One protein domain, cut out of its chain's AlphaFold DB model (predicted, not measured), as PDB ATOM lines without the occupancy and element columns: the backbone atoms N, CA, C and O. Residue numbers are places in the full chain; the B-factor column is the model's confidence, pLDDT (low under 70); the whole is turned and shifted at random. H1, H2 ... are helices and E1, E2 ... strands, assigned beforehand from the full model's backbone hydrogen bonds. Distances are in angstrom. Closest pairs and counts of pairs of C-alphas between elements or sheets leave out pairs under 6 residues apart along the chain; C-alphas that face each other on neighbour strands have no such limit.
ATOM      1  N   VAL A   3      -1.144 -38.910   8.900       93.25
ATOM      2  CA  VAL A   3       0.199 -39.436   9.178       93.25
ATOM      3  C   VAL A   3       0.182 -40.057  10.560       93.25
ATOM      4  O   VAL A   3      -0.243 -39.416  11.523       93.25
ATOM      5  N   GLU A   4       0.594 -41.315  10.644       94.00
ATOM      6  CA  GLU A   4       0.682 -42.035  11.906       94.00
ATOM      7  C   GLU A   4       1.878 -41.560  12.730       94.00
ATOM      8  O   GLU A   4       2.978 -41.352  12.224       94.00
ATOM      9  N   ILE A   5       1.636 -41.375  14.022       92.56
ATOM     10  CA  ILE A   5       2.623 -41.038  15.034       92.56
ATOM     11  C   ILE A   5       2.657 -42.225  15.991       92.56
ATOM     12  O   ILE A   5       1.673 -42.495  16.690       92.56
ATOM     13  N   ALA A   6       3.785 -42.937  16.008       91.56
ATOM     14  CA  ALA A   6       3.980 -44.070  16.902       91.56
ATOM     15  C   ALA A   6       3.865 -43.633  18.371       91.56
ATOM     16  O   ALA A   6       4.179 -42.494  18.730       91.56
ATOM     17  N   SER A   7       3.400 -44.545  19.226       88.81
ATOM     18  CA  SER A   7       3.051 -44.236  20.617       88.81
ATOM     19  C   SER A   7       4.204 -43.629  21.408       88.81
ATOM     20  O   SER A   7       3.980 -42.687  22.156       88.81
ATOM     21  N   ASN A   8       5.423 -44.109  21.165       88.31
ATOM     22  CA  ASN A   8       6.656 -43.698  21.832       88.31
ATOM     23  C   ASN A   8       7.250 -42.369  21.332       88.31
ATOM     24  O   ASN A   8       8.265 -41.920  21.862       88.31
ATOM     25  N   VAL A   9       6.678 -41.755  20.291       87.50
ATOM     26  CA  VAL A   9       7.234 -40.529  19.698       87.50
ATOM     27  C   VAL A   9       6.999 -39.319  20.582       87.50
ATOM     28  O   VAL A   9       7.796 -38.392  20.531       87.50
ATOM     29  N   ILE A  10       5.925 -39.295  21.367       86.44
ATOM     30  CA  ILE A  10       5.603 -38.198  22.281       86.44
ATOM     31  C   ILE A  10       5.735 -38.737  23.697       86.44
ATOM     32  O   ILE A  10       5.194 -39.795  23.999       86.44
ATOM     33  N   ASN A  11       6.447 -38.015  24.559       86.00
ATOM     34  CA  ASN A  11       6.657 -38.449  25.935       86.00
ATOM     35  C   ASN A  11       5.336 -38.551  26.702       86.00
ATOM     36  O   ASN A  11       4.389 -37.808  26.439       86.00
ATOM     37  N   ASP A  12       5.311 -39.445  27.684       84.06
ATOM     38  CA  ASP A  12       4.177 -39.585  28.587       84.06
ATOM     39  C   ASP A  12       3.977 -38.294  29.393       84.06
ATOM     40  O   ASP A  12       4.931 -37.693  29.908       84.06
ATOM     41  N   LEU A  13       2.734 -37.828  29.454       84.38
ATOM     42  CA  LEU A  13       2.340 -36.630  30.194       84.38
ATOM     43  C   LEU A  13       1.076 -36.940  30.986       84.38
ATOM     44  O   LEU A  13       0.292 -37.798  30.606       84.38
ATOM     45  N   GLN A  14       0.797 -36.133  32.010       80.88
ATOM     46  CA  GLN A  14      -0.403 -36.266  32.846       80.88
ATOM     47  C   GLN A  14      -1.724 -36.340  32.054       80.88
ATOM     48  O   GLN A  14      -2.697 -36.912  32.529       80.88
ATOM     49  N   PHE A  15      -1.768 -35.737  30.865       80.25
ATOM     50  CA  PHE A  15      -2.957 -35.667  30.011       80.25
ATOM     51  C   PHE A  15      -2.767 -36.407  28.680       80.25
ATOM     52  O   PHE A  15      -3.533 -36.189  27.742       80.25
ATOM     53  N   PHE A  16      -1.690 -37.185  28.543       81.06
ATOM     54  CA  PHE A  16      -1.276 -37.745  27.266       81.06
ATOM     55  C   PHE A  16      -0.703 -39.149  27.439       81.06
ATOM     56  O   PHE A  16       0.506 -39.324  27.555       81.06
ATOM     57  N   ASP A  17      -1.592 -40.137  27.382       86.25
ATOM     58  CA  ASP A  17      -1.215 -41.547  27.496       86.25
ATOM     59  C   ASP A  17      -0.391 -42.017  26.287       86.25
ATOM     60  O   ASP A  17      -0.541 -41.519  25.168       86.25
ATOM     61  N   GLN A  18       0.449 -43.031  26.453       88.69
ATOM     62  CA  GLN A  18       1.193 -43.631  25.340       88.69
ATOM     63  C   GLN A  18       0.269 -44.433  24.411       88.69
ATOM     64  O   GLN A  18      -0.142 -45.545  24.726       88.69
ATOM     65  N   GLN A  19      -0.061 -43.874  23.243       90.81
ATOM     66  CA  GLN A  19      -0.980 -44.464  22.262       90.81
ATOM     67  C   GLN A  19      -0.600 -44.037  20.845       90.81
ATOM     68  O   GLN A  19      -0.056 -42.944  20.656       90.81
ATOM     69  N   ILE A  20      -0.914 -44.882  19.858       91.81
ATOM     70  CA  ILE A  20      -0.783 -44.535  18.437       91.81
ATOM     71  C   ILE A  20      -1.716 -43.364  18.137       91.81
ATOM     72  O   ILE A  20      -2.877 -43.354  18.553       91.81
ATOM     73  N   ARG A  21      -1.200 -42.358  17.434       91.69
ATOM     74  CA  ARG A  21      -1.935 -41.132  17.113       91.69
ATOM     75  C   ARG A  21      -1.819 -40.788  15.644       91.69
ATOM     76  O   ARG A  21      -0.958 -41.298  14.940       91.69
ATOM     77  N   TRP A  22      -2.670 -39.870  15.198       93.94
ATOM     78  CA  TRP A  22      -2.681 -39.414  13.815       93.94
ATOM     79  C   TRP A  22      -2.619 -37.895  13.729       93.94
ATOM     80  O   TRP A  22      -3.440 -37.192  14.324       93.94
ATOM     81  N   ALA A  23      -1.681 -37.390  12.931       93.25
ATOM     82  CA  ALA A  23      -1.713 -36.014  12.465       93.25
ATOM     83  C   ALA A  23      -2.739 -35.893  11.329       93.25
ATOM     84  O   ALA A  23      -2.585 -36.496  10.263       93.25
ATOM     85  N   LYS A  24      -3.796 -35.109  11.565       94.25
ATOM     86  CA  LYS A  24      -4.842 -34.804  10.581       94.25
ATOM     87  C   LYS A  24      -4.407 -33.657   9.678       94.25
ATOM     88  O   LYS A  24      -4.601 -32.490  10.006       94.25
ATOM     89  N   ALA A  25      -3.771 -33.998   8.558       93.25
ATOM     90  CA  ALA A  25      -3.175 -33.026   7.640       93.25
ATOM     91  C   ALA A  25      -4.209 -32.209   6.837       93.25
ATOM     92  O   ALA A  25      -3.858 -31.260   6.144       93.25
ATOM     93  N   ASP A  26      -5.481 -32.584   6.905       90.94
ATOM     94  CA  ASP A  26      -6.639 -31.877   6.355       90.94
ATOM     95  C   ASP A  26      -7.205 -30.807   7.306       90.94
ATOM     96  O   ASP A  26      -7.923 -29.915   6.866       90.94
ATOM     97  N   LEU A  27      -6.858 -30.852   8.598       92.06
ATOM     98  CA  LEU A  27      -7.377 -29.944   9.630       92.06
ATOM     99  C   LEU A  27      -6.328 -28.928  10.102       92.06
ATOM    100  O   LEU A  27      -6.208 -28.638  11.294       92.06
ATOM    101  N   VAL A  28      -5.551 -28.376   9.171       91.12
ATOM    102  CA  VAL A  28      -4.566 -27.334   9.489       91.12
ATOM    103  C   VAL A  28      -5.282 -26.013   9.756       91.12
ATOM    104  O   VAL A  28      -6.076 -25.543   8.945       91.12
ATOM    105  N   GLN A  29      -4.989 -25.394  10.901       91.31
ATOM    106  CA  GLN A  29      -5.595 -24.129  11.313       91.31
ATOM    107  C   GLN A  29      -4.529 -23.128  11.748       91.31
ATOM    108  O   GLN A  29      -3.579 -23.471  12.453       91.31
ATOM    109  N   GLN A  30      -4.724 -21.863  11.380       92.38
ATOM    110  CA  GLN A  30      -3.966 -20.758  11.954       92.38
ATOM    111  C   GLN A  30      -4.536 -20.417  13.332       92.38
ATOM    112  O   GLN A  30      -5.739 -20.206  13.490       92.38
ATOM    113  N   VAL A  31      -3.672 -20.357  14.342       92.88
ATOM    114  CA  VAL A  31      -4.054 -20.005  15.715       92.88
ATOM    115  C   VAL A  31      -3.148 -18.904  16.249       92.88
ATOM    116  O   VAL A  31      -1.959 -18.853  15.942       92.88
ATOM    117  N   SER A  32      -3.710 -18.007  17.060       93.94
ATOM    118  CA  SER A  32      -2.922 -16.980  17.736       93.94
ATOM    119  C   SER A  32      -2.016 -17.600  18.800       93.94
ATOM    120  O   SER A  32      -2.339 -18.629  19.401       93.94
ATOM    121  N   ARG A  33      -0.896 -16.931  19.095       90.44
ATOM    122  CA  ARG A  33       0.066 -17.376  20.116       90.44
ATOM    123  C   ARG A  33      -0.584 -17.605  21.485       90.44
ATOM    124  O   ARG A  33      -0.198 -18.534  22.181       90.44
ATOM    125  N   ASN A  34      -1.596 -16.814  21.840       92.62
ATOM    126  CA  ASN A  34      -2.289 -16.906  23.129       92.62
ATOM    127  C   ASN A  34      -3.096 -18.204  23.298       92.62
ATOM    128  O   ASN A  34      -3.423 -18.570  24.422       92.62
ATOM    129  N   ARG A  35      -3.425 -18.906  22.202       89.38
ATOM    130  CA  ARG A  35      -4.102 -20.213  22.250       89.38
ATOM    131  C   ARG A  35      -3.127 -21.382  22.394       89.38
ATOM    132  O   ARG A  35      -3.557 -22.492  22.697       89.38
ATOM    133  N   LEU A  36      -1.835 -21.153  22.155       88.50
ATOM    134  CA  LEU A  36      -0.808 -22.184  22.226       88.50
ATOM    135  C   LEU A  36      -0.285 -22.292  23.657       88.50
ATOM    136  O   LEU A  36       0.561 -21.511  24.090       88.50
ATOM    137  N   ASN A  37      -0.762 -23.303  24.377       86.31
ATOM    138  CA  ASN A  37      -0.230 -23.657  25.686       86.31
ATOM    139  C   ASN A  37       0.811 -24.762  25.534       86.31
ATOM    140  O   ASN A  37       0.527 -25.837  25.006       86.31
ATOM    141  N   ARG A  38       2.034 -24.502  26.002       84.62
ATOM    142  CA  ARG A  38       3.092 -25.513  25.997       84.62
ATOM    143  C   ARG A  38       2.793 -26.563  27.063       84.62
ATOM    144  O   ARG A  38       2.551 -26.206  28.216       84.62
ATOM    145  N   ALA A  39       2.844 -27.836  26.680       85.31
ATOM    146  CA  ALA A  39       2.650 -28.944  27.605       85.31
ATOM    147  C   ALA A  39       3.660 -28.877  28.765       85.31
ATOM    148  O   ALA A  39       4.814 -28.474  28.583       85.31
ATOM    149  N   ARG A  40       3.211 -29.263  29.963       85.12
ATOM    150  CA  ARG A  40       4.029 -29.286  31.179       85.12
ATOM    151  C   ARG A  40       4.328 -30.721  31.590       85.12
ATOM    152  O   ARG A  40       3.442 -31.568  31.576       85.12
ATOM    153  N   THR A  41       5.577 -30.964  31.960       84.12
ATOM    154  CA  THR A  41       6.016 -32.172  32.658       84.12
ATOM    155  C   THR A  41       6.012 -31.907  34.164       84.12
ATOM    156  O   THR A  41       5.842 -30.770  34.607       84.12
ATOM    157  N   TYR A  42       6.272 -32.937  34.970       81.44
ATOM    158  CA  TYR A  42       6.389 -32.790  36.425       81.44
ATOM    159  C   TYR A  42       7.447 -31.750  36.858       81.44
ATOM    160  O   TYR A  42       7.314 -31.132  37.908       81.44
ATOM    161  N   ARG A  43       8.493 -31.529  36.046       81.00
ATOM    162  CA  ARG A  43       9.625 -30.642  36.373       81.00
ATOM    163  C   ARG A  43       9.690 -29.361  35.534       81.00
ATOM    164  O   ARG A  43      10.703 -28.668  35.583       81.00
ATOM    165  N   GLY A  44       8.655 -29.029  34.755       86.31
ATOM    166  CA  GLY A  44       8.643 -27.802  33.951       86.31
ATOM    167  C   GLY A  44       7.891 -27.937  32.632       86.31
ATOM    168  O   GLY A  44       6.817 -28.524  32.576       86.31
ATOM    169  N   TYR A  45       8.433 -27.358  31.560       86.88
ATOM    170  CA  TYR A  45       7.853 -27.470  30.221       86.88
ATOM    171  C   TYR A  45       8.406 -28.677  29.466       86.88
ATOM    172  O   TYR A  45       9.587 -29.004  29.579       86.88
ATOM    173  N   LEU A  46       7.559 -29.304  28.652       86.12
ATOM    174  CA  LEU A  46       8.011 -30.290  27.682       86.12
ATOM    175  C   LEU A  46       8.806 -29.575  26.581       86.12
ATOM    176  O   LEU A  46       8.252 -28.786  25.816       86.12
ATOM    177  N   ASN A  47      10.101 -29.874  26.506       84.81
ATOM    178  CA  ASN A  47      10.986 -29.457  25.422       84.81
ATOM    179  C   ASN A  47      11.307 -30.683  24.564       84.81
ATOM    180  O   ASN A  47      12.372 -31.280  24.688       84.81
ATOM    181  N   GLN A  48      10.343 -31.081  23.740       86.00
ATOM    182  CA  GLN A  48      10.464 -32.207  22.824       86.00
ATOM    183  C   GLN A  48      10.271 -31.725  21.390       86.00
ATOM    184  O   GLN A  48       9.306 -31.019  21.092       86.00
ATOM    185  N   CYS A  49      11.177 -32.135  20.510       89.19
ATOM    186  CA  CYS A  49      11.055 -31.947  19.071       89.19
ATOM    187  C   CYS A  49      10.619 -33.265  18.429       89.19
ATOM    188  O   CYS A  49      11.045 -34.336  18.865       89.19
ATOM    189  N   LEU A  50       9.786 -33.188  17.391       91.12
ATOM    190  CA  LEU A  50       9.454 -34.360  16.586       91.12
ATOM    191  C   LEU A  50      10.640 -34.724  15.674       91.12
ATOM    192  O   LEU A  50      11.366 -33.820  15.247       91.12
ATOM    193  N   PRO A  51      10.837 -36.017  15.355       93.69
ATOM    194  CA  PRO A  51      11.846 -36.446  14.392       93.69
ATOM    195  C   PRO A  51      11.678 -35.741  13.042       93.69
ATOM    196  O   PRO A  51      10.553 -35.540  12.584       93.69
ATOM    197  N   HIS A  52      12.794 -35.405  12.392       94.25
ATOM    198  CA  HIS A  52      12.789 -34.680  11.117       94.25
ATOM    199  C   HIS A  52      11.942 -35.379  10.044       94.25
ATOM    200  O   HIS A  52      11.085 -34.742   9.438       94.25
ATOM    201  N   GLU A  53      12.124 -36.691   9.877       94.69
ATOM    202  CA  GLU A  53      11.390 -37.495   8.890       94.69
ATOM    203  C   GLU A  53       9.874 -37.445   9.113       94.69
ATOM    204  O   GLU A  53       9.107 -37.207   8.185       94.69
ATOM    205  N   LEU A  54       9.436 -37.552  10.372       94.75
ATOM    206  CA  LEU A  54       8.020 -37.464  10.720       94.75
ATOM    207  C   LEU A  54       7.437 -36.090  10.365       94.75
ATOM    208  O   LEU A  54       6.319 -35.990   9.863       94.75
ATOM    209  N   VAL A  55       8.193 -35.019  10.618       94.50
ATOM    210  CA  VAL A  55       7.774 -33.663  10.250       94.50
ATOM    211  C   VAL A  55       7.689 -33.519   8.732       94.50
ATOM    212  O   VAL A  55       6.713 -32.946   8.244       94.50
ATOM    213  N   ALA A  56       8.651 -34.067   7.987       95.25
ATOM    214  CA  ALA A  56       8.633 -34.056   6.527       95.25
ATOM    215  C   ALA A  56       7.402 -34.796   5.975       95.25
ATOM    216  O   ALA A  56       6.737 -34.299   5.064       95.25
ATOM    217  N   ASP A  57       7.030 -35.932   6.565       95.06
ATOM    218  CA  ASP A  57       5.834 -36.680   6.168       95.06
ATOM    219  C   ASP A  57       4.541 -35.925   6.473       95.06
ATOM    220  O   ASP A  57       3.650 -35.862   5.618       95.06
ATOM    221  N   ILE A  58       4.455 -35.273   7.637       94.75
ATOM    222  CA  ILE A  58       3.332 -34.386   7.971       94.75
ATOM    223  C   ILE A  58       3.236 -33.246   6.950       94.75
ATOM    224  O   ILE A  58       2.155 -32.988   6.422       94.75
ATOM    225  N   GLN A  59       4.351 -32.591   6.622       93.62
ATOM    226  CA  GLN A  59       4.381 -31.501   5.642       93.62
ATOM    227  C   GLN A  59       3.933 -31.966   4.253       93.62
ATOM    228  O   GLN A  59       3.063 -31.336   3.647       93.62
ATOM    229  N   ARG A  60       4.449 -33.101   3.764       94.75
ATOM    230  CA  ARG A  60       4.018 -33.695   2.486       94.75
ATOM    231  C   ARG A  60       2.529 -34.033   2.504       94.75
ATOM    232  O   ARG A  60       1.837 -33.772   1.523       94.75
ATOM    233  N   ALA A  61       2.017 -34.589   3.601       94.56
ATOM    234  CA  ALA A  61       0.599 -34.909   3.738       94.56
ATOM    235  C   ALA A  61      -0.289 -33.654   3.707       94.56
ATOM    236  O   ALA A  61      -1.367 -33.705   3.115       94.56
ATOM    237  N   VAL A  62       0.169 -32.537   4.285       94.56
ATOM    238  CA  VAL A  62      -0.528 -31.238   4.225       94.56
ATOM    239  C   VAL A  62      -0.527 -30.690   2.801       94.56
ATOM    240  O   VAL A  62      -1.569 -30.306   2.287       94.56
ATOM    241  N   ILE A  63       0.617 -30.704   2.117       93.50
ATOM    242  CA  ILE A  63       0.701 -30.224   0.731       93.50
ATOM    243  C   ILE A  63      -0.220 -31.041  -0.187       93.50
ATOM    244  O   ILE A  63      -0.932 -30.487  -1.029       93.50
ATOM    245  N   LYS A  64      -0.260 -32.363   0.006       92.31
ATOM    246  CA  LYS A  64      -1.177 -33.222  -0.743       92.31
ATOM    247  C   LYS A  64      -2.644 -32.994  -0.357       92.31
ATOM    248  O   LYS A  64      -3.493 -33.103  -1.235       92.31
ATOM    249  N   SER A  65      -2.967 -32.681   0.904       93.31
ATOM    250  CA  SER A  65      -4.360 -32.453   1.337       93.31
ATOM    251  C   SER A  65      -4.983 -31.205   0.706       93.31
ATOM    252  O   SER A  65      -6.190 -31.179   0.483       93.31
ATOM    253  N   ILE A  66      -4.159 -30.216   0.348       92.38
ATOM    254  CA  ILE A  66      -4.573 -28.992  -0.354       92.38
ATOM    255  C   ILE A  66      -4.421 -29.081  -1.886       92.38
ATOM    256  O   ILE A  66      -4.495 -28.061  -2.566       92.38
ATOM    257  N   ASN A  67      -4.193 -30.280  -2.438       91.56
ATOM    258  CA  ASN A  67      -3.967 -30.533  -3.871       91.56
ATOM    259  C   ASN A  67      -2.785 -29.759  -4.493       91.56
ATOM    260  O   ASN A  67      -2.735 -29.567  -5.707       91.56
ATOM    261  N   ALA A  68      -1.798 -29.353  -3.695       91.31
ATOM    262  CA  ALA A  68      -0.645 -28.581  -4.162       91.31
ATOM    263  C   ALA A  68       0.577 -29.473  -4.439       91.31
ATOM    264  O   ALA A  68       1.703 -29.124  -4.098       91.31
ATOM    265  N   ILE A  69       0.367 -30.653  -5.034       90.50
ATOM    266  CA  ILE A  69       1.414 -31.681  -5.177       90.50
ATOM    267  C   ILE A  69       2.644 -31.204  -5.964       90.50
ATOM    268  O   ILE A  69       3.738 -31.695  -5.721       90.50
ATOM    269  N   SER A  70       2.485 -30.204  -6.834       91.81
ATOM    270  CA  SER A  70       3.581 -29.551  -7.560       91.81
ATOM    271  C   SER A  70       4.597 -28.836  -6.663       91.81
ATOM    272  O   SER A  70       5.674 -28.491  -7.132       91.81
ATOM    273  N   LEU A  71       4.273 -28.596  -5.387       88.38
ATOM    274  CA  LEU A  71       5.195 -28.029  -4.398       88.38
ATOM    275  C   LEU A  71       6.118 -29.087  -3.770       88.38
ATOM    276  O   LEU A  71       7.013 -28.736  -3.001       88.38
ATOM    277  N   ILE A  72       5.885 -30.371  -4.053       85.69
ATOM    278  CA  ILE A  72       6.729 -31.483  -3.616       85.69
ATOM    279  C   ILE A  72       7.646 -31.822  -4.792       85.69
ATOM    280  O   ILE A  72       7.220 -32.491  -5.729       85.69
TER     281      ILE A  72
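AT A GLANCE: This is residues 3 to 72 of the 73 residues of an uncharacterized protein of Escherichia coli 909945-2 (UniProt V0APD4). The model has little regular structure: a small two-stranded hairpin, E1 and E2, packs beside one helix, H1, and long loops make up most of the rest. Residues 29 to 37 of the loop between E2 and H1 stick out from the body. The printed part has 70 residues, of which 21 are in named elements, in the order E1, E2, H1; the sheet is antiparallel and the class mixed. The whole is loose, with a radius of gyration of the C-alphas of 14.2 A, and elongated, spanning 44 by 28 by 18 A.

HOW THE PARTS SIT: E1, residues 3 to 5, and E2, residues 21 to 24, form an antiparallel hairpin at 149 degrees. N 5 and O 21 are within hydrogen-bond range at 2.8 A. H1, residues 52 to 65, has its closest C-alpha to E1 at Ile 58, 6.1 A from that of Val 3. In H1 every O i to N i+4 pair is within hydrogen-bond range.

IN THESE COORDINATES: E1 begins at C-alpha 3 (0.199, -39.436, 9.178) and is 6.5 A long; E2 is 9.5 A. H1 is 19.9 A long and ends at C-alpha 65 (-4.360, -32.453, 1.337).

THE WHOLE: The C-alphas farthest apart, of Arg 43 and Ser 70, are 44.4 A apart. The printed part has no cut. Both links are long, and no printed residue is under 70 in pLDDT.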